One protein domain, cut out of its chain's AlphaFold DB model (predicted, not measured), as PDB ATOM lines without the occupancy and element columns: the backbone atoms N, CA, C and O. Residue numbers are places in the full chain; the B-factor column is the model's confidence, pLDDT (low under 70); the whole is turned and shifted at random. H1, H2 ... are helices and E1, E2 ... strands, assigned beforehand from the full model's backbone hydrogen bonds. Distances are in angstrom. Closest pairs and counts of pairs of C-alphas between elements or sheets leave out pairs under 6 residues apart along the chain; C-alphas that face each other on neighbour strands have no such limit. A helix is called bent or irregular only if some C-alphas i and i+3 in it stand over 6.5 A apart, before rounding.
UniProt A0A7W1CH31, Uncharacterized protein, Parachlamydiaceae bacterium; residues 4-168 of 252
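AT A GLANCE: This is residues 4 to 168 of the 252 residues of an uncharacterized protein of Parachlamydiaceae bacterium (UniProt A0A7W1CH31). One strongly twisted sheet of five strands has a long helix, H5, over one face at its E5 and E4 side; H5 reaches past the sheet, and there H1 runs beside it. H2 packs on the same face, at E4 and the start of H5, while the short H4 covers E1 on the opposite face and H3 only grazes the sheet near E4. The printed part has 165 residues with five named helices and five named strands, in the order H1 H2 H3 H4 E1 E2 E3 H5 E4 E5; the sheet runs E1 E2 E3 E5 E4, antiparallel throughout, and the class is mixed. The whole is compact, with a radius of gyration of the C-alphas of 16.6 A and spans of 48 by 36 by 32 A.

IN THESE COORDINATES: Find C-alpha 4 at (-96.797, 48.352, 35.333); from there H1 runs 21.9 A to residue 18. Next come H2, residues 30 to 39, H3, residues 48 to 55, and H4, residues 64 to 69. H2 is irregular, but only just: C-alphas 35 and 38 are 6.9 A apart. E1, residues 73 to 78, E2, residues 83 to 87, and E3, residues 94 to 99, form a meander, each strand the antiparallel neighbour of the one before. At C-alpha 108, (-105.241, 50.590, 64.301), H5 begins and runs 28.6 A to residue 127. E4 is residues 140 to 144, and E5, residues 162 to 167, ends at C-alpha 167, (-89.320, 57.880, 59.187).

HOW THE PARTS SIT: Look across the sheet for N 75 and O 85, 2.8 A, between E1 and E2; N 84 and O 98, 2.8 A, between E2 and E3; N 95 and O 166, 2.8 A, between E3 and E5; and N 143 and O 163, 2.8 A, between E5 and E4. E3, H5 and E4 make a split strand-helix-strand unit, with E5 between its two strands, and its crossover is right-handed. H5 lies over E5 and E4 at a height over the sheet of 9.5 A; the closest C-alphas of H5 and E4 are Ala 115 and Lys 140, 5.1 A. H2, on the same face, touches H5 residues 108 to 116 alone, closest at the C-alphas of Ile 36 and Val 112, 6.2 A. H1, not on the sheet, touches H5 at a shallow tilt of 20 degrees, opposite ways, closest at the C-alphas of Asp 5 and Ala 127, 6.0 A. On the opposite face H4 lies over E1 at a height of 8.6 A. Every O i to N i+4 pair is within hydrogen-bond range in H3, H4 and H5, against 10 of 11 in H1 and 4 of 6 in H2.

THE WHOLE: The two C-alphas farthest apart, Arg 130 and Asp 155, are 51.7 A apart. The printed part has no cut; the links H1 to H2, H5 to E4 and E4 to E5 are long. Look for low pLDDT, under 70, at residues 4 to 11, 13 to 26 and 153 to 158; the mean of the printed part is 87.6.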
ATOM      1  N   SER A   4     -97.120  48.782  33.967       54.59
ATOM      2  CA  SER A   4     -96.797  48.352  35.333       54.59
ATOM      3  C   SER A   4     -97.039  49.450  36.371       54.59
ATOM      4  O   SER A   4     -97.599  49.160  37.425       54.59
ATOM      5  N   ASP A   5     -96.734  50.715  36.061       50.06
ATOM      6  CA  ASP A   5     -96.937  51.828  37.008       50.06
ATOM      7  C   ASP A   5     -98.429  52.089  37.274       50.06
ATOM      8  O   ASP A   5     -98.826  52.449  38.380       50.06
ATOM      9  N   GLN A   6     -99.279  51.884  36.259       60.88
ATOM     10  CA  GLN A   6    -100.731  51.979  36.421       60.88
ATOM     11  C   GLN A   6    -101.293  50.826  37.252       60.88
ATOM     12  O   GLN A   6    -102.213  51.053  38.033       60.88
ATOM     13  N   SER A   7    -100.731  49.620  37.126       66.62
ATOM     14  CA  SER A   7    -101.211  48.441  37.855       66.62
ATOM     15  C   SER A   7    -101.013  48.552  39.372       66.62
ATOM     16  O   SER A   7    -101.938  48.236  40.115       66.62
ATOM     17  N   VAL A   8     -99.873  49.090  39.824       64.75
ATOM     18  CA  VAL A   8     -99.560  49.275  41.257       64.75
ATOM     19  C   VAL A   8    -100.439  50.355  41.882       64.75
ATOM     20  O   VAL A   8    -100.988  50.183  42.964       64.75
ATOM     21  N   ILE A   9    -100.627  51.475  41.181       64.75
ATOM     22  CA  ILE A   9    -101.530  52.530  41.648       64.75
ATOM     23  C   ILE A   9    -102.968  51.991  41.734       64.75
ATOM     24  O   ILE A   9    -103.675  52.259  42.702       64.75
ATOM     25  N   HIS A  10    -103.400  51.207  40.744       64.69
ATOM     26  CA  HIS A  10    -104.744  50.635  40.715       64.69
ATOM     27  C   HIS A  10    -104.973  49.569  41.799       64.69
ATOM     28  O   HIS A  10    -106.056  49.530  42.381       64.69
ATOM     29  N   SER A  11    -103.968  48.743  42.124       67.50
ATOM     30  CA  SER A  11    -104.070  47.780  43.229       67.50
ATOM     31  C   SER A  11    -104.208  48.487  44.579       67.50
ATOM     32  O   SER A  11    -105.125  48.170  45.333       67.50
ATOM     33  N   GLU A  12    -103.384  49.506  44.844       71.44
ATOM     34  CA  GLU A  12    -103.459  50.301  46.082       71.44
ATOM     35  C   GLU A  12    -104.825  50.998  46.232       71.44
ATOM     36  O   GLU A  12    -105.386  51.064  47.332       71.44
ATOM     37  N   PHE A  13    -105.406  51.468  45.119       62.25
ATOM     38  CA  PHE A  13    -106.752  52.044  45.106       62.25
ATOM     39  C   PHE A  13    -107.848  51.045  45.459       62.25
ATOM     40  O   PHE A  13    -108.698  51.340  46.304       62.25
ATOM     41  N   ASN A  14    -107.838  49.871  44.829       60.41
ATOM     42  CA  ASN A  14    -108.876  48.866  45.045       60.41
ATOM     43  C   ASN A  14    -108.874  48.366  46.489       60.41
ATOM     44  O   ASN A  14    -109.936  48.209  47.091       60.41
ATOM     45  N   GLU A  15    -107.700  48.193  47.092       60.66
ATOM     46  CA  GLU A  15    -107.651  47.772  48.482       60.66
ATOM     47  C   GLU A  15    -108.128  48.869  49.463       60.66
ATOM     48  O   GLU A  15    -108.535  48.545  50.580       60.66
ATOM     49  N   LEU A  16    -108.014  50.170  49.145       58.91
ATOM     50  CA  LEU A  16    -108.503  51.252  50.026       58.91
ATOM     51  C   LEU A  16    -110.032  51.248  50.120       58.91
ATOM     52  O   LEU A  16    -110.573  51.409  51.209       58.91
ATOM     53  N   ALA A  17    -110.718  51.010  49.001       56.84
ATOM     54  CA  ALA A  17    -112.179  50.967  48.953       56.84
ATOM     55  C   ALA A  17    -112.772  49.788  49.753       56.84
ATOM     56  O   ALA A  17    -113.858  49.901  50.316       56.84
ATOM     57  N   VAL A  18    -112.052  48.664  49.846       57.28
ATOM     58  CA  VAL A  18    -112.478  47.483  50.623       57.28
ATOM     59  C   VAL A  18    -112.380  47.724  52.137       57.28
ATOM     60  O   VAL A  18    -113.168  47.171  52.900       57.28
ATOM     61  N   PHE A  19    -111.463  48.590  52.578       56.12
ATOM     62  CA  PHE A  19    -111.184  48.840  53.995       56.12
ATOM     63  C   PHE A  19    -112.340  49.516  54.760       56.12
ATOM     64  O   PHE A  19    -112.430  49.387  55.979       56.12
ATOM     65  N   GLU A  20    -113.233  50.240  54.082       55.19
ATOM     66  CA  GLU A  20    -114.237  51.107  54.724       55.19
ATOM     67  C   GLU A  20    -115.474  50.375  55.289       55.19
ATOM     68  O   GLU A  20    -116.420  51.021  55.743       55.19
ATOM     69  N   LYS A  21    -115.489  49.035  55.317       48.62
ATOM     70  CA  LYS A  21    -116.657  48.245  55.734       48.62
ATOM     71  C   LYS A  21    -116.403  47.469  57.040       48.62
ATOM     72  O   LYS A  21    -115.664  46.500  57.017       48.62
ATOM     73  N   ARG A  22    -117.113  47.872  58.113       53.09
ATOM     74  CA  ARG A  22    -117.302  47.214  59.437       53.09
ATOM     75  C   ARG A  22    -116.039  46.737  60.168       53.09
ATOM     76  O   ARG A  22    -115.579  45.645  59.884       53.09
ATOM     77  N   HIS A  23    -115.655  47.461  61.222       55.50
ATOM     78  CA  HIS A  23    -114.642  47.033  62.197       55.50
ATOM     79  C   HIS A  23    -115.152  47.223  63.626       55.50
ATOM     80  O   HIS A  23    -115.981  48.108  63.860       55.50
ATOM     81  N   SER A  24    -114.707  46.376  64.558       50.94
ATOM     82  CA  SER A  24    -115.164  46.396  65.953       50.94
ATOM     83  C   SER A  24    -114.643  47.634  66.704       50.94
ATOM     84  O   SER A  24    -113.499  48.050  66.520       50.94
ATOM     85  N   ASP A  25    -115.462  48.213  67.586       56.84
ATOM     86  CA  ASP A  25    -115.109  49.409  68.374       56.84
ATOM     87  C   ASP A  25    -114.075  49.140  69.494       56.84
ATOM     88  O   ASP A  25    -113.785  50.037  70.287       56.84
ATOM     89  N   ASN A  26    -113.518  47.924  69.583       66.31
ATOM     90  CA  ASN A  26    -112.711  47.489  70.726       66.31
ATOM     91  C   ASN A  26    -111.263  47.126  70.357       66.31
ATOM     92  O   ASN A  26    -110.343  47.910  70.584       66.31
ATOM     93  N   PHE A  27    -111.055  45.929  69.816       72.25
ATOM     94  CA  PHE A  27    -109.741  45.359  69.505       72.25
ATOM     95  C   PHE A  27    -109.723  44.854  68.070       72.25
ATOM     96  O   PHE A  27    -110.790  44.580  67.515       72.25
ATOM     97  N   ALA A  28    -108.525  44.732  67.496       79.00
ATOM     98  CA  ALA A  28    -108.378  44.088  66.200       79.00
ATOM     99  C   ALA A  28    -108.743  42.598  66.327       79.00
ATOM    100  O   ALA A  28    -108.097  41.862  67.076       79.00
ATOM    101  N   ASP A  29    -109.786  42.159  65.625       84.25
ATOM    102  CA  ASP A  29    -110.103  40.736  65.485       84.25
ATOM    103  C   ASP A  29    -109.224  40.044  64.419       84.25
ATOM    104  O   ASP A  29    -108.290  40.631  63.868       84.25
ATOM    105  N   GLU A  30    -109.469  38.762  64.137       85.00
ATOM    106  CA  GLU A  30    -108.677  38.015  63.148       85.00
ATOM    107  C   GLU A  30    -108.763  38.595  61.726       85.00
ATOM    108  O   GLU A  30    -107.790  38.502  60.973       85.00
ATOM    109  N   GLU A  31    -109.893  39.193  61.336       85.88
ATOM    110  CA  GLU A  31    -110.038  39.839  60.028       85.88
ATOM    111  C   GLU A  31    -109.322  41.194  60.011       85.88
ATOM    112  O   GLU A  31    -108.623  41.513  59.045       85.88
ATOM    113  N   ASP A  32    -109.395  41.948  61.109       88.25
ATOM    114  CA  ASP A  32    -108.641  43.190  61.285       88.25
ATOM    115  C   ASP A  32    -107.128  42.944  61.189       88.25
ATOM    116  O   ASP A  32    -106.401  43.686  60.519       88.25
ATOM    117  N   LEU A  33    -106.632  41.864  61.802       88.62
ATOM    118  CA  LEU A  33    -105.215  41.498  61.760       88.62
ATOM    119  C   LEU A  33    -104.728  41.203  60.336       88.62
ATOM    120  O   LEU A  33    -103.617  41.616  59.996       88.62
ATOM    121  N   LYS A  34    -105.554  40.590  59.477       90.56
ATOM    122  CA  LYS A  34    -105.222  40.393  58.049       90.56
ATOM    123  C   LYS A  34    -105.081  41.720  57.300       90.56
ATOM    124  O   LYS A  34    -104.277  41.826  56.378       90.56
ATOM    125  N   LEU A  35    -105.833  42.751  57.693       91.00
ATOM    126  CA  LEU A  35    -105.723  44.093  57.106       91.00
ATOM    127  C   LEU A  35    -104.482  44.848  57.600       91.00
ATOM    128  O   LEU A  35    -103.944  45.694  56.882       91.00
ATOM    129  N   ILE A  36    -104.034  44.560  58.822       94.00
ATOM    130  CA  ILE A  36    -102.862  45.182  59.447       94.00
ATOM    131  C   ILE A  36    -101.561  44.526  58.971       94.00
ATOM    132  O   ILE A  36    -100.575  45.236  58.758       94.00
ATOM    133  N   GLU A  37    -101.559  43.201  58.785       95.50
ATOM    134  CA  GLU A  37    -100.386  42.372  58.476       95.50
ATOM    135  C   GLU A  37     -99.462  42.970  57.400       95.50
ATOM    136  O   GLU A  37     -98.263  43.101  57.669       95.50
ATOM    137  N   PRO A  38     -99.958  43.450  56.237       96.44
ATOM    138  CA  PRO A  38     -99.089  43.974  55.185       96.44
ATOM    139  C   PRO A  38     -98.298  45.217  55.600       96.44
ATOM    140  O   PRO A  38     -97.348  45.597  54.915       96.44
ATOM    141  N   TYR A  39     -98.712  45.894  56.672       97.50
ATOM    142  CA  TYR A  39     -98.132  47.137  57.175       97.50
ATOM    143  C   TYR A  39     -97.342  46.938  58.466       97.50
ATOM    144  O   TYR A  39     -96.749  47.905  58.959       97.50
ATOM    145  N   LEU A  40     -97.314  45.718  59.011       97.56
ATOM    146  CA  LEU A  40     -96.497  45.411  60.171       97.56
ATOM    147  C   LEU A  40     -95.018  45.646  59.860       97.56
ATOM    148  O   LEU A  40     -94.527  45.449  58.746       97.56
ATOM    149  N   ILE A  41     -94.293  46.106  60.871       97.69
ATOM    150  CA  ILE A  41     -92.840  46.188  60.812       97.69
ATOM    151  C   ILE A  41     -92.254  44.774  60.626       97.69
ATOM    152  O   ILE A  41     -92.546  43.892  61.431       97.69
ATOM    153  N   PRO A  42     -91.410  44.537  59.603       96.94
ATOM    154  CA  PRO A  42     -90.781  43.232  59.412       96.94
ATOM    155  C   PRO A  42     -89.852  42.861  60.574       96.94
ATOM    156  O   PRO A  42     -89.168  43.735  61.112       96.94
ATOM    157  N   GLU A  43     -89.721  41.569  60.883       95.56
ATOM    158  CA  GLU A  43     -88.813  41.090  61.942       95.56
ATOM    159  C   GLU A  43     -87.351  41.507  61.710       95.56
ATOM    160  O   GLU A  43     -86.652  41.923  62.631       95.56
ATOM    161  N   GLY A  44     -86.896  41.503  60.452       96.56
ATOM    162  CA  GLY A  44     -85.555  41.961  60.074       96.56
ATOM    163  C   GLY A  44     -85.373  43.484  60.049       96.56
ATOM    164  O   GLY A  44     -84.293  43.968  59.703       96.56
ATOM    165  N   HIS A  45     -86.401  44.280  60.362       97.75
ATOM    166  CA  HIS A  45     -86.283  45.733  60.328       97.75
ATOM    167  C   HIS A  45     -85.340  46.223  61.433       97.75
ATOM    168  O   HIS A  45     -85.521  45.927  62.611       97.75
ATOM    169  N   ARG A  46     -84.376  47.079  61.076       97.19
ATOM    170  CA  ARG A  46     -83.321  47.571  61.985       97.19
ATOM    171  C   ARG A  46     -83.814  48.166  63.313       97.19
ATOM    172  O   ARG A  46     -83.060  48.198  64.276       97.19
ATOM    173  N   MET A  47     -85.045  48.684  63.354       97.62
ATOM    174  CA  MET A  47     -85.640  49.284  64.559       97.62
ATOM    175  C   MET A  47     -86.463  48.303  65.406       97.62
ATOM    176  O   MET A  47     -86.864  48.682  66.502       97.62
ATOM    177  N   LYS A  48     -86.724  47.076  64.937       97.44
ATOM    178  CA  LYS A  48     -87.609  46.116  65.614       97.44
ATOM    179  C   LYS A  48     -87.115  45.787  67.023       97.44
ATOM    180  O   LYS A  48     -87.822  46.058  67.985       97.44
ATOM    181  N   ALA A  49     -85.853  45.376  67.155       97.00
ATOM    182  CA  ALA A  49     -85.250  45.078  68.456       97.00
ATOM    183  C   ALA A  49     -85.257  46.279  69.425       97.00
ATOM    184  O   ALA A  49     -85.447  46.118  70.627       97.00
ATOM    185  N   ALA A  50     -85.071  47.502  68.913       97.62
ATOM    186  CA  ALA A  50     -85.136  48.708  69.737       97.62
ATOM    187  C   ALA A  50     -86.567  48.998  70.213       97.62
ATOM    188  O   ALA A  50     -86.750  49.393  71.362       97.62
ATOM    189  N   LEU A  51     -87.572  48.789  69.357       97.44
ATOM    190  CA  LEU A  51     -88.980  48.889  69.742       97.44
ATOM    191  C   LEU A  51     -89.332  47.845  70.803       97.44
ATOM    192  O   LEU A  51     -89.869  48.228  71.836       97.44
ATOM    193  N   ASP A  52     -88.939  46.585  70.612       96.25
ATOM    194  CA  ASP A  52     -89.155  45.515  71.594       96.25
ATOM    195  C   ASP A  52     -88.495  45.843  72.942       96.25
ATOM    196  O   ASP A  52     -89.098  45.688  74.000       96.25
ATOM    197  N   ALA A  53     -87.278  46.390  72.940       95.56
ATOM    198  CA  ALA A  53     -86.601  46.782  74.176       95.56
ATOM    199  C   ALA A  53     -87.290  47.956  74.902       95.56
ATOM    200  O   ALA A  53     -87.288  48.012  76.134       95.56
ATOM    201  N   ILE A  54     -87.867  48.904  74.157       96.06
ATOM    202  CA  ILE A  54     -88.584  50.054  74.723       96.06
ATOM    203  C   ILE A  54     -89.946  49.612  75.263       96.06
ATOM    204  O   ILE A  54     -90.292  49.932  76.398       96.06
ATOM    205  N   PHE A  55     -90.700  48.878  74.448       94.50
ATOM    206  CA  PHE A  55     -92.097  48.534  74.687       94.50
ATOM    207  C   PHE A  55     -92.299  47.156  75.312       94.50
ATOM    208  O   PHE A  55     -93.440  46.777  75.487       94.50
ATOM    209  N   SER A  56     -91.251  46.429  75.702       90.56
ATOM    210  CA  SER A  56     -91.374  45.269  76.609       90.56
ATOM    211  C   SER A  56     -91.586  45.688  78.066       90.56
ATOM    212  O   SER A  56     -92.060  44.911  78.891       90.56
ATOM    213  N   LYS A  57     -91.259  46.941  78.407       80.50
ATOM    214  CA  LYS A  57     -91.523  47.520  79.725       80.50
ATOM    215  C   LYS A  57     -92.949  48.058  79.728       80.50
ATOM    216  O   LYS A  57     -93.247  49.030  79.040       80.50
ATOM    217  N   GLY A  58     -93.839  47.428  80.489       84.62
ATOM    218  CA  GLY A  58     -95.228  47.875  80.577       84.62
ATOM    219  C   GLY A  58     -95.371  49.329  81.045       84.62
ATOM    220  O   GLY A  58     -94.562  49.836  81.823       84.62
ATOM    221  N   GLY A  59     -96.422  50.007  80.578       89.25
ATOM    222  CA  GLY A  59     -96.805  51.341  81.061       89.25
ATOM    223  C   GLY A  59     -96.099  52.533  80.404       89.25
ATOM    224  O   GLY A  59     -96.326  53.664  80.834       89.25
ATOM    225  N   VAL A  60     -95.304  52.329  79.347       94.06
ATOM    226  CA  VAL A  60     -94.688  53.428  78.568       94.06
ATOM    227  C   VAL A  60     -95.740  54.402  78.025       94.06
ATOM    228  O   VAL A  60     -95.516  55.609  78.035       94.06
ATOM    229  N   LEU A  61     -96.903  53.900  77.597       93.44
ATOM    230  CA  LEU A  61     -97.983  54.698  77.001       93.44
ATOM    231  C   LEU A  61     -98.990  55.251  78.023       93.44
ATOM    232  O   LEU A  61     -99.975  55.878  77.637       93.44
ATOM    233  N   LYS A  62     -98.735  55.087  79.326       92.00
ATOM    234  CA  LYS A  62     -99.663  55.506  80.387       92.00
ATOM    235  C   LYS A  62     -99.886  57.020  80.421       92.00
ATOM    236  O   LYS A  62    -100.986  57.479  80.718       92.00
ATOM    237  N   SER A  63     -98.832  57.803  80.191       92.94
ATOM    238  CA  SER A  63     -98.891  59.268  80.215       92.94
ATOM    239  C   SER A  63     -97.711  59.895  79.457       92.94
ATOM    240  O   SER A  63     -96.721  59.209  79.177       92.94
ATOM    241  N   PRO A  64     -97.753  61.210  79.161       95.56
ATOM    242  CA  PRO A  64     -96.602  61.921  78.604       95.56
ATOM    243  C   PRO A  64     -95.346  61.797  79.481       95.56
ATOM    244  O   PRO A  64     -94.233  61.690  78.970       95.56
ATOM    245  N   GLU A  65     -95.510  61.813  80.805       96.75
ATOM    246  CA  GLU A  65     -94.433  61.677  81.790       96.75
ATOM    247  C   GLU A  65     -93.840  60.271  81.760       96.75
ATOM    248  O   GLU A  65     -92.619  60.136  81.785       96.75
ATOM    249  N   ALA A  66     -94.672  59.232  81.634       95.62
ATOM    250  CA  ALA A  66     -94.198  57.858  81.488       95.62
ATOM    251  C   ALA A  66     -93.333  57.692  80.227       95.62
ATOM    252  O   ALA A  66     -92.237  57.137  80.306       95.62
ATOM    253  N   MET A  67     -93.756  58.265  79.093       97.25
ATOM    254  CA  MET A  67     -92.947  58.273  77.869       97.25
ATOM    255  C   MET A  67     -91.616  59.015  78.062       97.25
ATOM    256  O   MET A  67     -90.572  58.524  77.632       97.25
ATOM    257  N   LYS A  68     -91.617  60.177  78.731       97.75
ATOM    258  CA  LYS A  68     -90.377  60.915  79.034       97.75
ATOM    259  C   LYS A  68     -89.427  60.098  79.912       97.75
ATOM    260  O   LYS A  68     -88.243  60.021  79.601       97.75
ATOM    261  N   THR A  69     -89.944  59.445  80.953       97.25
ATOM    262  CA  THR A  69     -89.176  58.537  81.824       97.25
ATOM    263  C   THR A  69     -88.605  57.352  81.047       97.25
ATOM    264  O   THR A  69     -87.481  56.930  81.307       97.25
ATOM    265  N   ALA A  70     -89.330  56.860  80.040       96.56
ATOM    266  CA  ALA A  70     -88.852  55.831  79.121       96.56
ATOM    267  C   ALA A  70     -87.813  56.338  78.098       96.56
ATOM    268  O   ALA A  70     -87.368  55.557  77.265       96.56
ATOM    269  N   GLY A  71     -87.410  57.614  78.148       97.75
ATOM    270  CA  GLY A  71     -86.362  58.193  77.300       97.75
ATOM    271  C   GLY A  71     -86.869  58.931  76.058       97.75
ATOM    272  O   GLY A  71     -86.064  59.373  75.232       97.75
ATOM    273  N   PHE A  72     -88.185  59.089  75.892       98.25
ATOM    274  CA  PHE A  72     -88.733  59.821  74.753       98.25
ATOM    275  C   PHE A  72     -88.641  61.340  74.927       98.25
ATOM    276  O   PHE A  72     -89.007  61.912  75.955       98.25
ATOM    277  N   LYS A  73     -88.281  62.026  73.841       98.25
ATOM    278  CA  LYS A  73     -88.514  63.459  73.657       98.25
ATOM    279  C   LYS A  73     -89.818  63.657  72.888       98.25
ATOM    280  O   LYS A  73     -89.904  63.295  71.715       98.25
ATOM    281  N   LEU A  74     -90.815  64.260  73.530       97.94
ATOM    282  CA  LEU A  74     -92.093  64.567  72.886       97.94
ATOM    283  C   LEU A  74     -91.927  65.757  71.933       97.94
ATOM    284  O   LEU A  74     -91.424  66.806  72.329       97.94
ATOM    285  N   LEU A  75     -92.341  65.579  70.680       96.25
ATOM    286  CA  LEU A  75     -92.353  66.622  69.650       96.25
ATOM    287  C   LEU A  75     -93.746  67.240  69.500       96.25
ATOM    288  O   LEU A  75     -93.875  68.421  69.198       96.25
ATOM    289  N   LEU A  76     -94.784  66.435  69.728       94.62
ATOM    290  CA  LEU A  76     -96.179  66.853  69.737       94.62
ATOM    291  C   LEU A  76     -96.921  66.086  70.826       94.62
ATOM    292  O   LEU A  76     -96.756  64.874  70.952       94.62
ATOM    293  N   TYR A  77     -97.790  66.787  71.549       94.75
ATOM    294  CA  TYR A  77     -98.785  66.181  72.421       94.75
ATOM    295  C   TYR A  77    -100.114  66.924  72.275       94.75
ATOM    296  O   TYR A  77    -100.171  68.139  72.455       94.75
ATOM    297  N   ARG A  78    -101.183  66.202  71.921       89.38
ATOM    298  CA  ARG A  78    -102.547  66.742  71.842       89.38
ATOM    299  C   ARG A  78    -103.367  66.206  73.012       89.38
ATOM    300  O   ARG A  78    -103.977  65.146  72.888       89.38
ATOM    301  N   THR A  79    -103.395  66.955  74.115       82.12
ATOM    302  CA  THR A  79    -104.058  66.601  75.387       82.12
ATOM    303  C   THR A  79    -105.448  65.991  75.207       82.12
ATOM    304  O   THR A  79    -105.685  64.887  75.678       82.12
ATOM    305  N   GLY A  80    -106.339  66.641  74.454       80.69
ATOM    306  CA  GLY A  80    -107.719  66.166  74.271       80.69
ATOM    307  C   GLY A  80    -107.886  64.892  73.431       80.69
ATOM    308  O   GLY A  80    -108.963  64.312  73.436       80.69
ATOM    309  N   ARG A  81    -106.855  64.453  72.694       81.75
ATOM    310  CA  ARG A  81    -106.901  63.218  71.885       81.75
ATOM    311  C   ARG A  81    -105.942  62.136  72.376       81.75
ATOM    312  O   ARG A  81    -105.923  61.058  71.802       81.75
ATOM    313  N   GLY A  82    -105.086  62.441  73.351       88.12
ATOM    314  CA  GLY A  82    -103.999  61.554  73.766       88.12
ATOM    315  C   GLY A  82    -102.959  61.271  72.673       88.12
ATOM    316  O   GLY A  82    -102.137  60.383  72.856       88.12
ATOM    317  N   LEU A  83    -102.975  61.991  71.539       93.19
ATOM    318  CA  LEU A  83    -102.041  61.768  70.431       93.19
ATOM    319  C   LEU A  83    -100.660  62.312  70.786       93.19
ATOM    320  O   LEU A  83    -100.520  63.493  71.125       93.19
ATOM    321  N   VAL A  84     -99.643  61.480  70.604       96.50
ATOM    322  CA  VAL A  84     -98.239  61.815  70.821       96.50
ATOM    323  C   VAL A  84     -97.430  61.532  69.559       96.50
ATOM    324  O   VAL A  84     -97.597  60.499  68.914       96.50
ATOM    325  N   VAL A  85     -96.517  62.448  69.228       97.50
ATOM    326  CA  VAL A  85     -95.395  62.188  68.313       97.50
ATOM    327  C   VAL A  85     -94.111  62.399  69.095       97.50
ATOM    328  O   VAL A  85     -93.909  63.468  69.676       97.50
ATOM    329  N   ALA A  86     -93.243  61.395  69.123       98.31
ATOM    330  CA  ALA A  86     -92.058  61.404  69.965       98.31
ATOM    331  C   ALA A  86     -90.833  60.801  69.274       98.31
ATOM    332  O   ALA A  86     -90.937  59.957  68.386       98.31
ATOM    333  N   LYS A  87     -89.655  61.236  69.722       98.31
ATOM    334  CA  LYS A  87     -88.348  60.736  69.291       98.31
ATOM    335  C   LYS A  87     -87.683  59.986  70.436       98.31
ATOM    336  O   LYS A  87     -87.765  60.431  71.578       98.31
ATOM    337  N   HIS A  88     -86.982  58.900  70.128       98.56
ATOM    338  CA  HIS A  88     -86.196  58.146  71.102       98.56
ATOM    339  C   HIS A  88     -84.748  57.987  70.608       98.56
ATOM    340  O   HIS A  88     -84.561  57.724  69.417       98.56
ATOM    341  N   PRO A  89     -83.716  58.100  71.467       97.94
ATOM    342  CA  PRO A  89     -82.315  57.958  71.050       97.94
ATOM    343  C   PRO A  89     -81.981  56.625  70.359       97.94
ATOM    344  O   PRO A  89     -81.143  56.594  69.457       97.94
ATOM    345  N   LEU A  90     -82.654  55.536  70.749       97.94
ATOM    346  CA  LEU A  90     -82.489  54.212  70.124       97.94
ATOM    347  C   LEU A  90     -83.171  54.091  68.750       97.94
ATOM    348  O   LEU A  90     -82.822  53.203  67.980       97.94
ATOM    349  N   LEU A  91     -84.104  54.987  68.414       98.06
ATOM    350  CA  LEU A  91     -84.856  54.975  67.156       98.06
ATOM    351  C   LEU A  91     -84.272  56.004  66.175       98.06
ATOM    352  O   LEU A  91     -84.920  56.973  65.778       98.06
ATOM    353  N   LYS A  92     -82.991  55.841  65.820       96.94
ATOM    354  CA  LYS A  92     -82.260  56.807  64.980       96.94
ATOM    355  C   LYS A  92     -82.928  56.974  63.612       96.94
ATOM    356  O   LYS A  92     -83.042  56.010  62.866       96.94
ATOM    357  N   ASN A  93     -83.261  58.218  63.262       97.69
ATOM    358  CA  ASN A  93     -83.979  58.608  62.038       97.69
ATOM    359  C   ASN A  93     -85.440  58.136  61.969       97.69
ATOM    360  O   ASN A  93     -86.016  58.116  60.886       97.69
ATOM    361  N   TYR A  94     -86.046  57.795  63.108       98.69
ATOM    362  CA  TYR A  94     -87.465  57.471  63.196       98.69
ATOM    363  C   TYR A  94     -88.140  58.226  64.336       98.69
ATOM    364  O   TYR A  94     -87.504  58.687  65.288       98.69
ATOM    365  N   LEU A  95     -89.458  58.321  64.227       98.62
ATOM    366  CA  LEU A  95     -90.365  58.821  65.244       98.62
ATOM    367  C   LEU A  95     -91.402  57.741  65.558       98.62
ATOM    368  O   LEU A  95     -91.716  56.893  64.723       98.62
ATOM    369  N   VAL A  96     -91.963  57.817  66.758       98.31
ATOM    370  CA  VAL A  96     -93.153  57.061  67.150       98.31
ATOM    371  C   VAL A  96     -94.335  58.016  67.155       98.31
ATOM    372  O   VAL A  96     -94.281  59.065  67.802       98.31
ATOM    373  N   LYS A  97     -95.404  57.647  66.449       97.69
ATOM    374  CA  LYS A  97     -96.727  58.259  66.567       97.69
ATOM    375  C   LYS A  97     -97.653  57.245  67.229       97.69
ATOM    376  O   LYS A  97     -97.760  56.113  66.772       97.69
ATOM    377  N   THR A  98     -98.274  57.643  68.327       95.62
ATOM    378  CA  THR A  98     -99.091  56.750  69.156       95.62
ATOM    379  C   THR A  98    -100.174  57.539  69.866       95.62
ATOM    380  O   THR A  98    -100.099  58.769  69.956       95.62
ATOM    381  N   TYR A  99    -101.151  56.830  70.411       93.25
ATOM    382  CA  TYR A  99    -102.027  57.362  71.441       93.25
ATOM    383  C   TYR A  99    -101.579  56.863  72.814       93.25
ATOM    384  O   TYR A  99    -100.935  55.819  72.923       93.25
ATOM    385  N   LEU A 100    -101.865  57.650  73.846       92.06
ATOM    386  CA  LEU A 100    -101.717  57.230  75.236       92.06
ATOM    387  C   LEU A 100    -102.881  56.325  75.646       92.06
ATOM    388  O   LEU A 100    -103.954  56.387  75.047       92.06
ATOM    389  N   ASP A 101    -102.699  55.564  76.723       88.75
ATOM    390  CA  ASP A 101    -103.724  54.665  77.276       88.75
ATOM    391  C   ASP A 101    -105.019  55.398  77.678       88.75
ATOM    392  O   ASP A 101    -106.066  54.778  77.806       88.75
ATOM    393  N   SER A 102    -104.971  56.721  77.865       85.50
ATOM    394  CA  SER A 102    -106.143  57.554  78.157       85.50
ATOM    395  C   SER A 102    -106.995  57.898  76.926       85.50
ATOM    396  O   SER A 102    -107.990  58.607  77.058       85.50
ATOM    397  N   ALA A 103    -106.569  57.522  75.718       86.00
ATOM    398  CA  ALA A 103    -107.338  57.759  74.504       86.00
ATOM    399  C   ALA A 103    -108.476  56.738  74.376       86.00
ATOM    400  O   ALA A 103    -108.282  55.546  74.585       86.00
ATOM    401  N   THR A 104    -109.658  57.202  73.974       80.00
ATOM    402  CA  THR A 104    -110.876  56.376  73.935       80.00
ATOM    403  C   THR A 104    -111.209  55.802  72.558       80.00
ATOM    404  O   THR A 104    -112.180  55.070  72.428       80.00
ATOM    405  N   HIS A 105    -110.443  56.132  71.518       76.88
ATOM    406  CA  HIS A 105    -110.724  55.691  70.151       76.88
ATOM    407  C   HIS A 105    -109.833  54.516  69.738       76.88
ATOM    408  O   HIS A 105    -108.705  54.363  70.224       76.88
ATOM    409  N   VAL A 106    -110.344  53.711  68.807       78.12
ATOM    410  CA  VAL A 106    -109.597  52.666  68.101       78.12
ATOM    411  C   VAL A 106    -108.572  53.327  67.182       78.12
ATOM    412  O   VAL A 106    -108.899  54.256  66.442       78.12
ATOM    413  N   ASP A 107    -107.321  52.881  67.238       84.06
ATOM    414  CA  ASP A 107    -106.204  53.541  66.557       84.06
ATOM    415  C   ASP A 107    -105.647  52.767  65.360       84.06
ATOM    416  O   ASP A 107    -105.125  53.383  64.425       84.06
ATOM    417  N   TRP A 108    -105.802  51.443  65.343       89.00
ATOM    418  CA  TRP A 108    -105.241  50.590  64.301       89.00
ATOM    419  C   TRP A 108    -105.763  50.955  62.908       89.00
ATOM    420  O   TRP A 108    -104.984  50.996  61.955       89.00
ATOM    421  N   THR A 109    -107.040  51.334  62.785       90.62
ATOM    422  CA  THR A 109    -107.623  51.723  61.493       90.62
ATOM    423  C   THR A 109    -106.954  52.977  60.930       90.62
ATOM    424  O   THR A 109    -106.564  53.029  59.761       90.62
ATOM    425  N   SER A 110    -106.738  53.974  61.786       91.62
ATOM    426  CA  SER A 110    -105.996  55.195  61.483       91.62
ATOM    427  C   SER A 110    -104.524  54.925  61.150       91.62
ATOM    428  O   SER A 110    -103.934  55.674  60.363       91.62
ATOM    429  N   TRP A 111    -103.907  53.886  61.722       95.38
ATOM    430  CA  TRP A 111    -102.545  53.456  61.384       95.38
ATOM    431  C   TRP A 111    -102.469  52.779  60.020       95.38
ATOM    432  O   TRP A 111    -101.606  53.157  59.222       95.38
ATOM    433  N   VAL A 112    -103.403  51.876  59.713       95.38
ATOM    434  CA  VAL A 112    -103.506  51.229  58.397       95.38
ATOM    435  C   VAL A 112    -103.730  52.273  57.309       95.38
ATOM    436  O   VAL A 112    -102.952  52.333  56.357       95.38
ATOM    437  N   ARG A 113    -104.706  53.178  57.486       94.69
ATOM    438  CA  ARG A 113    -104.960  54.283  56.542       94.69
ATOM    439  C   ARG A 113    -103.708  55.109  56.280       94.69
ATOM    440  O   ARG A 113    -103.377  55.376  55.131       94.69
ATOM    441  N   ARG A 114    -102.960  55.466  57.330       97.06
ATOM    442  CA  ARG A 114    -101.710  56.226  57.190       97.06
ATOM    443  C   ARG A 114    -100.638  55.453  56.439       97.06
ATOM    444  O   ARG A 114    -100.005  56.037  55.561       97.06
ATOM    445  N   ALA A 115    -100.395  54.192  56.784       97.81
ATOM    446  CA  ALA A 115     -99.368  53.384  56.132       97.81
ATOM    447  C   ALA A 115     -99.697  53.157  54.651       97.81
ATOM    448  O   ALA A 115     -98.851  53.371  53.783       97.81
ATOM    449  N   LYS A 116    -100.960  52.853  54.360       96.31
ATOM    450  CA  LYS A 116    -101.479  52.692  53.006       96.31
ATOM    451  C   LYS A 116    -101.433  53.973  52.186       96.31
ATOM    452  O   LYS A 116    -100.859  53.995  51.104       96.31
ATOM    453  N   GLY A 117    -101.923  55.080  52.737       97.12
ATOM    454  CA  GLY A 117    -101.838  56.378  52.076       97.12
ATOM    455  C   GLY A 117    -100.395  56.807  51.808       97.12
ATOM    456  O   GLY A 117    -100.124  57.459  50.804       97.12
ATOM    457  N   ALA A 118     -99.436  56.394  52.648       98.38
ATOM    458  CA  ALA A 118     -98.020  56.632  52.382       98.38
ATOM    459  C   ALA A 118     -97.526  55.867  51.147       98.38
ATOM    460  O   ALA A 118     -96.823  56.452  50.324       98.38
ATOM    461  N   ARG A 119     -97.920  54.594  50.994       97.94
ATOM    462  CA  ARG A 119     -97.610  53.783  49.804       97.94
ATOM    463  C   ARG A 119     -98.241  54.368  48.549       97.94
ATOM    464  O   ARG A 119     -97.542  54.548  47.559       97.94
ATOM    465  N   LEU A 120     -99.510  54.768  48.615       97.25
ATOM    466  CA  LEU A 120    -100.201  55.398  47.489       97.25
ATOM    467  C   LEU A 120     -99.538  56.718  47.064       97.25
ATOM    468  O   LEU A 120     -99.309  56.951  45.875       97.25
ATOM    469  N   VAL A 121     -99.190  57.583  48.023       97.94
ATOM    470  CA  VAL A 121     -98.448  58.822  47.737       97.94
ATOM    471  C   VAL A 121     -97.083  58.504  47.126       97.94
ATOM    472  O   VAL A 121     -96.708  59.144  46.144       97.94
ATOM    473  N   GLN A 122     -96.358  57.510  47.650       98.19
ATOM    474  CA  GLN A 122     -95.066  57.087  47.102       98.19
ATOM    475  C   GLN A 122     -95.212  56.599  45.654       98.19
ATOM    476  O   GLN A 122     -94.506  57.092  44.780       98.19
ATOM    477  N   ALA A 123     -96.202  55.751  45.367       97.44
ATOM    478  CA  ALA A 123     -96.491  55.278  44.014       97.44
ATOM    479  C   ALA A 123     -96.809  56.436  43.048       97.44
ATOM    480  O   ALA A 123     -96.343  56.451  41.909       97.44
ATOM    481  N   CYS A 124     -97.538  57.463  43.505       97.38
ATOM    482  CA  CYS A 124     -97.761  58.677  42.715       97.38
ATOM    483  C   CYS A 124     -96.459  59.461  42.474       97.38
ATOM    484  O   CYS A 124     -96.248  59.995  41.385       97.38
ATOM    485  N   ILE A 125     -95.575  59.558  43.466       97.88
ATOM    486  CA  ILE A 125     -94.272  60.217  43.306       97.88
ATOM    487  C   ILE A 125     -93.423  59.474  42.264       97.88
ATOM    488  O   ILE A 125     -92.853  60.116  41.378       97.88
ATOM    489  N   ASP A 126     -93.396  58.146  42.327       96.81
ATOM    490  CA  ASP A 126     -92.577  57.301  41.454       96.81
ATOM    491  C   ASP A 126     -93.092  57.297  40.006       96.81
ATOM    492  O   ASP A 126     -92.308  57.424  39.062       96.81
ATOM    493  N   ALA A 127     -94.416  57.291  39.808       96.00
ATOM    494  CA  ALA A 127     -95.041  57.342  38.483       96.00
ATOM    495  C   ALA A 127     -94.770  58.650  37.711       96.00
ATOM    496  O   ALA A 127     -94.961  58.724  36.489       96.00
ATOM    497  N   LYS A 128     -94.311  59.703  38.400       94.75
ATOM    498  CA  LYS A 128     -93.887  60.964  37.787       94.75
ATOM    499  C   LYS A 128     -92.514  61.356  38.337       94.75
ATOM    500  O   LYS A 128     -92.458  62.184  39.237       94.75
ATOM    501  N   PRO A 129     -91.396  60.906  37.734       90.12
ATOM    502  CA  PRO A 129     -90.046  61.092  38.288       90.12
ATOM    503  C   PRO A 129     -89.669  62.536  38.661       90.12
ATOM    504  O   PRO A 129     -88.885  62.777  39.575       90.12
ATOM    505  N   ARG A 130     -90.256  63.533  37.985       93.19
ATOM    506  CA  ARG A 130     -90.087  64.948  38.343       93.19
ATOM    507  C   ARG A 130     -90.627  65.283  39.741       93.19
ATOM    508  O   ARG A 130     -90.076  66.156  40.400       93.19
ATOM    509  N   SER A 131     -91.682  64.613  40.195       97.06
ATOM    510  CA  SER A 131     -92.261  64.786  41.527       97.06
ATOM    511  C   SER A 131     -91.259  64.438  42.624       97.06
ATOM    512  O   SER A 131     -91.112  65.214  43.562       97.06
ATOM    513  N   ALA A 132     -90.457  63.384  42.447       97.00
ATOM    514  CA  ALA A 132     -89.427  62.981  43.409       97.00
ATOM    515  C   ALA A 132     -88.338  64.049  43.659       97.00
ATOM    516  O   ALA A 132     -87.623  63.985  44.664       97.00
ATOM    517  N   GLN A 133     -88.206  65.047  42.774       97.38
ATOM    518  CA  GLN A 133     -87.309  66.194  42.972       97.38
ATOM    519  C   GLN A 133     -87.847  67.187  44.010       97.38
ATOM    520  O   GLN A 133     -87.060  67.852  44.674       97.38
ATOM    521  N   TYR A 134     -89.171  67.285  44.151       98.25
ATOM    522  CA  TYR A 134     -89.834  68.306  44.965       98.25
ATOM    523  C   TYR A 134     -90.572  67.733  46.171       98.25
ATOM    524  O   TYR A 134     -90.796  68.456  47.138       98.25
ATOM    525  N   THR A 135     -90.962  66.461  46.129       98.31
ATOM    526  CA  THR A 135     -91.805  65.831  47.144       98.31
ATOM    527  C   THR A 135     -91.208  64.524  47.647       98.31
ATOM    528  O   THR A 135     -90.437  63.862  46.951       98.31
ATOM    529  N   LYS A 136     -91.590  64.138  48.862       98.50
ATOM    530  CA  LYS A 136     -91.276  62.848  49.483       98.50
ATOM    531  C   LYS A 136     -92.350  62.472  50.505       98.50
ATOM    532  O   LYS A 136     -93.126  63.318  50.940       98.50
ATOM    533  N   VAL A 137     -92.377  61.218  50.925       98.56
ATOM    534  CA  VAL A 137     -93.302  60.701  51.939       98.56
ATOM    535  C   VAL A 137     -92.521  59.762  52.862       98.56
ATOM    536  O   VAL A 137     -91.644  59.057  52.369       98.56
ATOM    537  N   PRO A 138     -92.744  59.779  54.190       98.44
ATOM    538  CA  PRO A 138     -92.055  58.859  55.082       98.44
ATOM    539  C   PRO A 138     -92.566  57.444  54.858       98.44
ATOM    540  O   PRO A 138     -93.776  57.233  54.708       98.44
ATOM    541  N   GLN A 139     -91.659  56.477  54.960       98.31
ATOM    542  CA  GLN A 139     -92.058  55.098  55.202       98.31
ATOM    543  C   GLN A 139     -92.717  54.983  56.585       98.31
ATOM    544  O   GLN A 139     -92.340  55.677  57.540       98.31
ATOM    545  N   LYS A 140     -93.743  54.133  56.675       98.44
ATOM    546  CA  LYS A 140     -94.557  53.944  57.876       98.44
ATOM    547  C   LYS A 140     -94.782  52.455  58.102       98.44
ATOM    548  O   LYS A 140     -95.128  51.744  57.160       98.44
ATOM    549  N   TRP A 141     -94.624  52.024  59.345       98.56
ATOM    550  CA  TRP A 141     -94.873  50.654  59.773       98.56
ATOM    551  C   TRP A 141     -95.692  50.652  61.048       98.56
ATOM    552  O   TRP A 141     -95.541  51.528  61.902       98.56
ATOM    553  N   ILE A 142     -96.520  49.633  61.185       98.25
ATOM    554  CA  ILE A 142     -97.288  49.370  62.388       98.25
ATOM    555  C   ILE A 142     -96.462  48.426  63.261       98.25
ATOM    556  O   ILE A 142     -96.000  47.382  62.810       98.25
ATOM    557  N   TYR A 143     -96.237  48.812  64.509       97.62
ATOM    558  CA  TYR A 143     -95.618  47.957  65.510       97.62
ATOM    559  C   TYR A 143     -96.697  47.419  66.438       97.62
ATOM    560  O   TYR A 143     -97.477  48.198  66.988       97.62
ATOM    561  N   HIS A 144     -96.716  46.101  66.606       94.69
ATOM    562  CA  HIS A 144     -97.597  45.412  67.536       94.69
ATOM    563  C   HIS A 144     -96.953  45.386  68.923       94.69
ATOM    564  O   HIS A 144     -95.844  44.882  69.091       94.69
ATOM    565  N   ILE A 145     -97.638  45.957  69.910       93.50
ATOM    566  CA  ILE A 145     -97.150  46.055  71.283       93.50
ATOM    567  C   ILE A 145     -97.313  44.682  71.958       93.50
ATOM    568  O   ILE A 145     -98.432  44.140  71.943       93.50
ATOM    569  N   PRO A 146     -96.244  44.129  72.573       90.44
ATOM    570  CA  PRO A 146     -96.312  42.860  73.293       90.44
ATOM    571  C   PRO A 146     -97.413  42.876  74.353       90.44
ATOM    572  O   PRO A 146     -97.577  43.869  75.064       90.44
ATOM    573  N   LEU A 147     -98.184  41.790  74.443       86.12
ATOM    574  CA  LEU A 147     -99.381  41.701  75.285       86.12
ATOM    575  C   LEU A 147     -99.077  42.028  76.753       86.12
ATOM    576  O   LEU A 147     -99.822  42.759  77.399       86.12
ATOM    577  N   GLU A 148     -97.949  41.534  77.252       83.44
ATOM    578  CA  GLU A 148     -97.454  41.725  78.612       83.44
ATOM    579  C   GLU A 148     -97.105  43.180  78.951       83.44
ATOM    580  O   GLU A 148     -97.062  43.551  80.126       83.44
ATOM    581  N   ALA A 149     -96.868  44.014  77.938       84.69
ATOM    582  CA  ALA A 149     -96.502  45.411  78.112       84.69
ATOM    583  C   ALA A 149     -97.665  46.386  77.900       84.69
ATOM    584  O   ALA A 149     -97.532  47.592  78.149       84.69
ATOM    585  N   ARG A 150     -98.816  45.876  77.459       85.50
ATOM    586  CA  ARG A 150    -100.026  46.676  77.298       85.50
ATOM    587  C   ARG A 150    -100.532  47.175  78.649       85.50
ATOM    588  O   ARG A 150    -100.326  46.557  79.696       85.50
ATOM    589  N   GLY A 151    -101.215  48.318  78.628       75.50
ATOM    590  CA  GLY A 151    -101.944  48.812  79.793       75.50
ATOM    591  C   GLY A 151    -103.006  47.810  80.270       75.50
ATOM    592  O   GLY A 151    -103.413  46.901  79.549       75.50
ATOM    593  N   LYS A 152    -103.494  47.978  81.501       72.94
ATOM    594  CA  LYS A 152    -104.693  47.256  81.952       72.94
ATOM    595  C   LYS A 152    -105.932  48.000  81.466       72.94
ATOM    596  O   LYS A 152    -105.947  49.229  81.513       72.94
ATOM    597  N   ILE A 153    -106.974  47.264  81.081       68.50
ATOM    598  CA  ILE A 153    -108.300  47.847  80.839       68.50
ATOM    599  C   ILE A 153    -108.739  48.553  82.124       68.50
ATOM    600  O   ILE A 153    -108.758  47.942  83.197       68.50
ATOM    601  N   LYS A 154    -109.060  49.844  82.032       65.75
ATOM    602  CA  LYS A 154    -109.523  50.632  83.176       65.75
ATOM    603  C   LYS A 154    -110.536  51.675  82.720       65.75
ATOM    604  O   LYS A 154    -110.244  52.438  81.808       65.75
ATOM    605  N   ASP A 155    -111.696  51.715  83.374       60.69
ATOM    606  CA  ASP A 155    -112.716  52.759  83.195       60.69
ATOM    607  C   ASP A 155    -113.138  52.974  81.721       60.69
ATOM    608  O   ASP A 155    -113.316  54.103  81.275       60.69
ATOM    609  N   GLY A 156    -113.257  51.890  80.941       62.34
ATOM    610  CA  GLY A 156    -113.614  51.946  79.515       62.34
ATOM    611  C   GLY A 156    -112.460  52.282  78.561       62.34
ATOM    612  O   GLY A 156    -112.665  52.300  77.351       62.34
ATOM    613  N   ASN A 157    -111.242  52.502  79.067       66.06
ATOM    614  CA  ASN A 157    -110.063  52.676  78.224       66.06
ATOM    615  C   ASN A 157    -109.523  51.329  77.744       66.06
ATOM    616  O   ASN A 157    -109.222  50.435  78.544       66.06
ATOM    617  N   LEU A 158    -109.361  51.220  76.427       67.06
ATOM    618  CA  LEU A 158    -108.779  50.057  75.774       67.06
ATOM    619  C   LEU A 158    -107.249  50.188  75.754       67.06
ATOM    620  O   LEU A 158    -106.736  51.250  75.365       67.06
ATOM    621  N   PRO A 159    -106.505  49.146  76.165       77.19
ATOM    622  CA  PRO A 159    -105.063  49.131  76.021       77.19
ATOM    623  C   PRO A 159    -104.663  49.282  74.561       77.19
ATOM    624  O   PRO A 159    -105.290  48.725  73.664       77.19
ATOM    625  N   ARG A 160    -103.586  50.028  74.337       87.31
ATOM    626  CA  ARG A 160    -103.037  50.228  73.000       87.31
ATOM    627  C   ARG A 160    -102.413  48.925  72.505       87.31
ATOM    628  O   ARG A 160    -101.550  48.357  73.173       87.31
ATOM    629  N   GLU A 161    -102.841  48.469  71.336       90.62
ATOM    630  CA  GLU A 161    -102.287  47.273  70.689       90.62
ATOM    631  C   GLU A 161    -101.196  47.624  69.684       90.62
ATOM    632  O   GLU A 161    -100.267  46.847  69.470       90.62
ATOM    633  N   PHE A 162    -101.294  48.810  69.086       94.38
ATOM    634  CA  PHE A 162    -100.449  49.211  67.979       94.38
ATOM    635  C   PHE A 162     -99.949  50.640  68.138       94.38
ATOM    636  O   PHE A 162    -100.637  51.528  68.640       94.38
ATOM    637  N   LEU A 163     -98.757  50.880  67.609       96.06
ATOM    638  CA  LEU A 163     -98.236  52.218  67.365       96.06
ATOM    639  C   LEU A 163     -97.652  52.302  65.964       96.06
ATOM    640  O   LEU A 163     -97.368  51.291  65.322       96.06
ATOM    641  N   LEU A 164     -97.430  53.526  65.503       98.25
ATOM    642  CA  LEU A 164     -96.876  53.784  64.188       98.25
ATOM    643  C   LEU A 164     -95.408  54.209  64.306       98.25
ATOM    644  O   LEU A 164     -95.097  55.275  64.850       98.25
ATOM    645  N   LEU A 165     -94.505  53.397  63.761       98.62
ATOM    646  CA  LEU A 165     -93.125  53.792  63.491       98.62
ATOM    647  C   LEU A 165     -93.095  54.544  62.158       98.62
ATOM    648  O   LEU A 165     -93.546  54.025  61.138       98.62
ATOM    649  N   VAL A 166     -92.545  55.755  62.148       98.62
ATOM    650  CA  VAL A 166     -92.447  56.577  60.934       98.62
ATOM    651  C   VAL A 166     -91.035  57.103  60.747       98.62
ATOM    652  O   VAL A 166     -90.347  57.408  61.720       98.62
ATOM    653  N   GLU A 167     -90.590  57.223  59.501       98.50
ATOM    654  CA  GLU A 167     -89.320  57.880  59.187       98.50
ATOM    655  C   GLU A 167     -89.323  59.355  59.646       98.50
ATOM    656  O   GLU A 167     -90.293  60.092  59.443       98.50
ATOM    657  N   ASP A 168     -88.230  59.801  60.272       98.44
ATOM    658  CA  ASP A 168     -88.014  61.206  60.625       98.44
ATOM    659  C   ASP A 168     -87.624  61.995  59.367       98.44
ATOM    660  O   ASP A 168     -86.481  61.960  58.904       98.44
TER     661      ASP A 168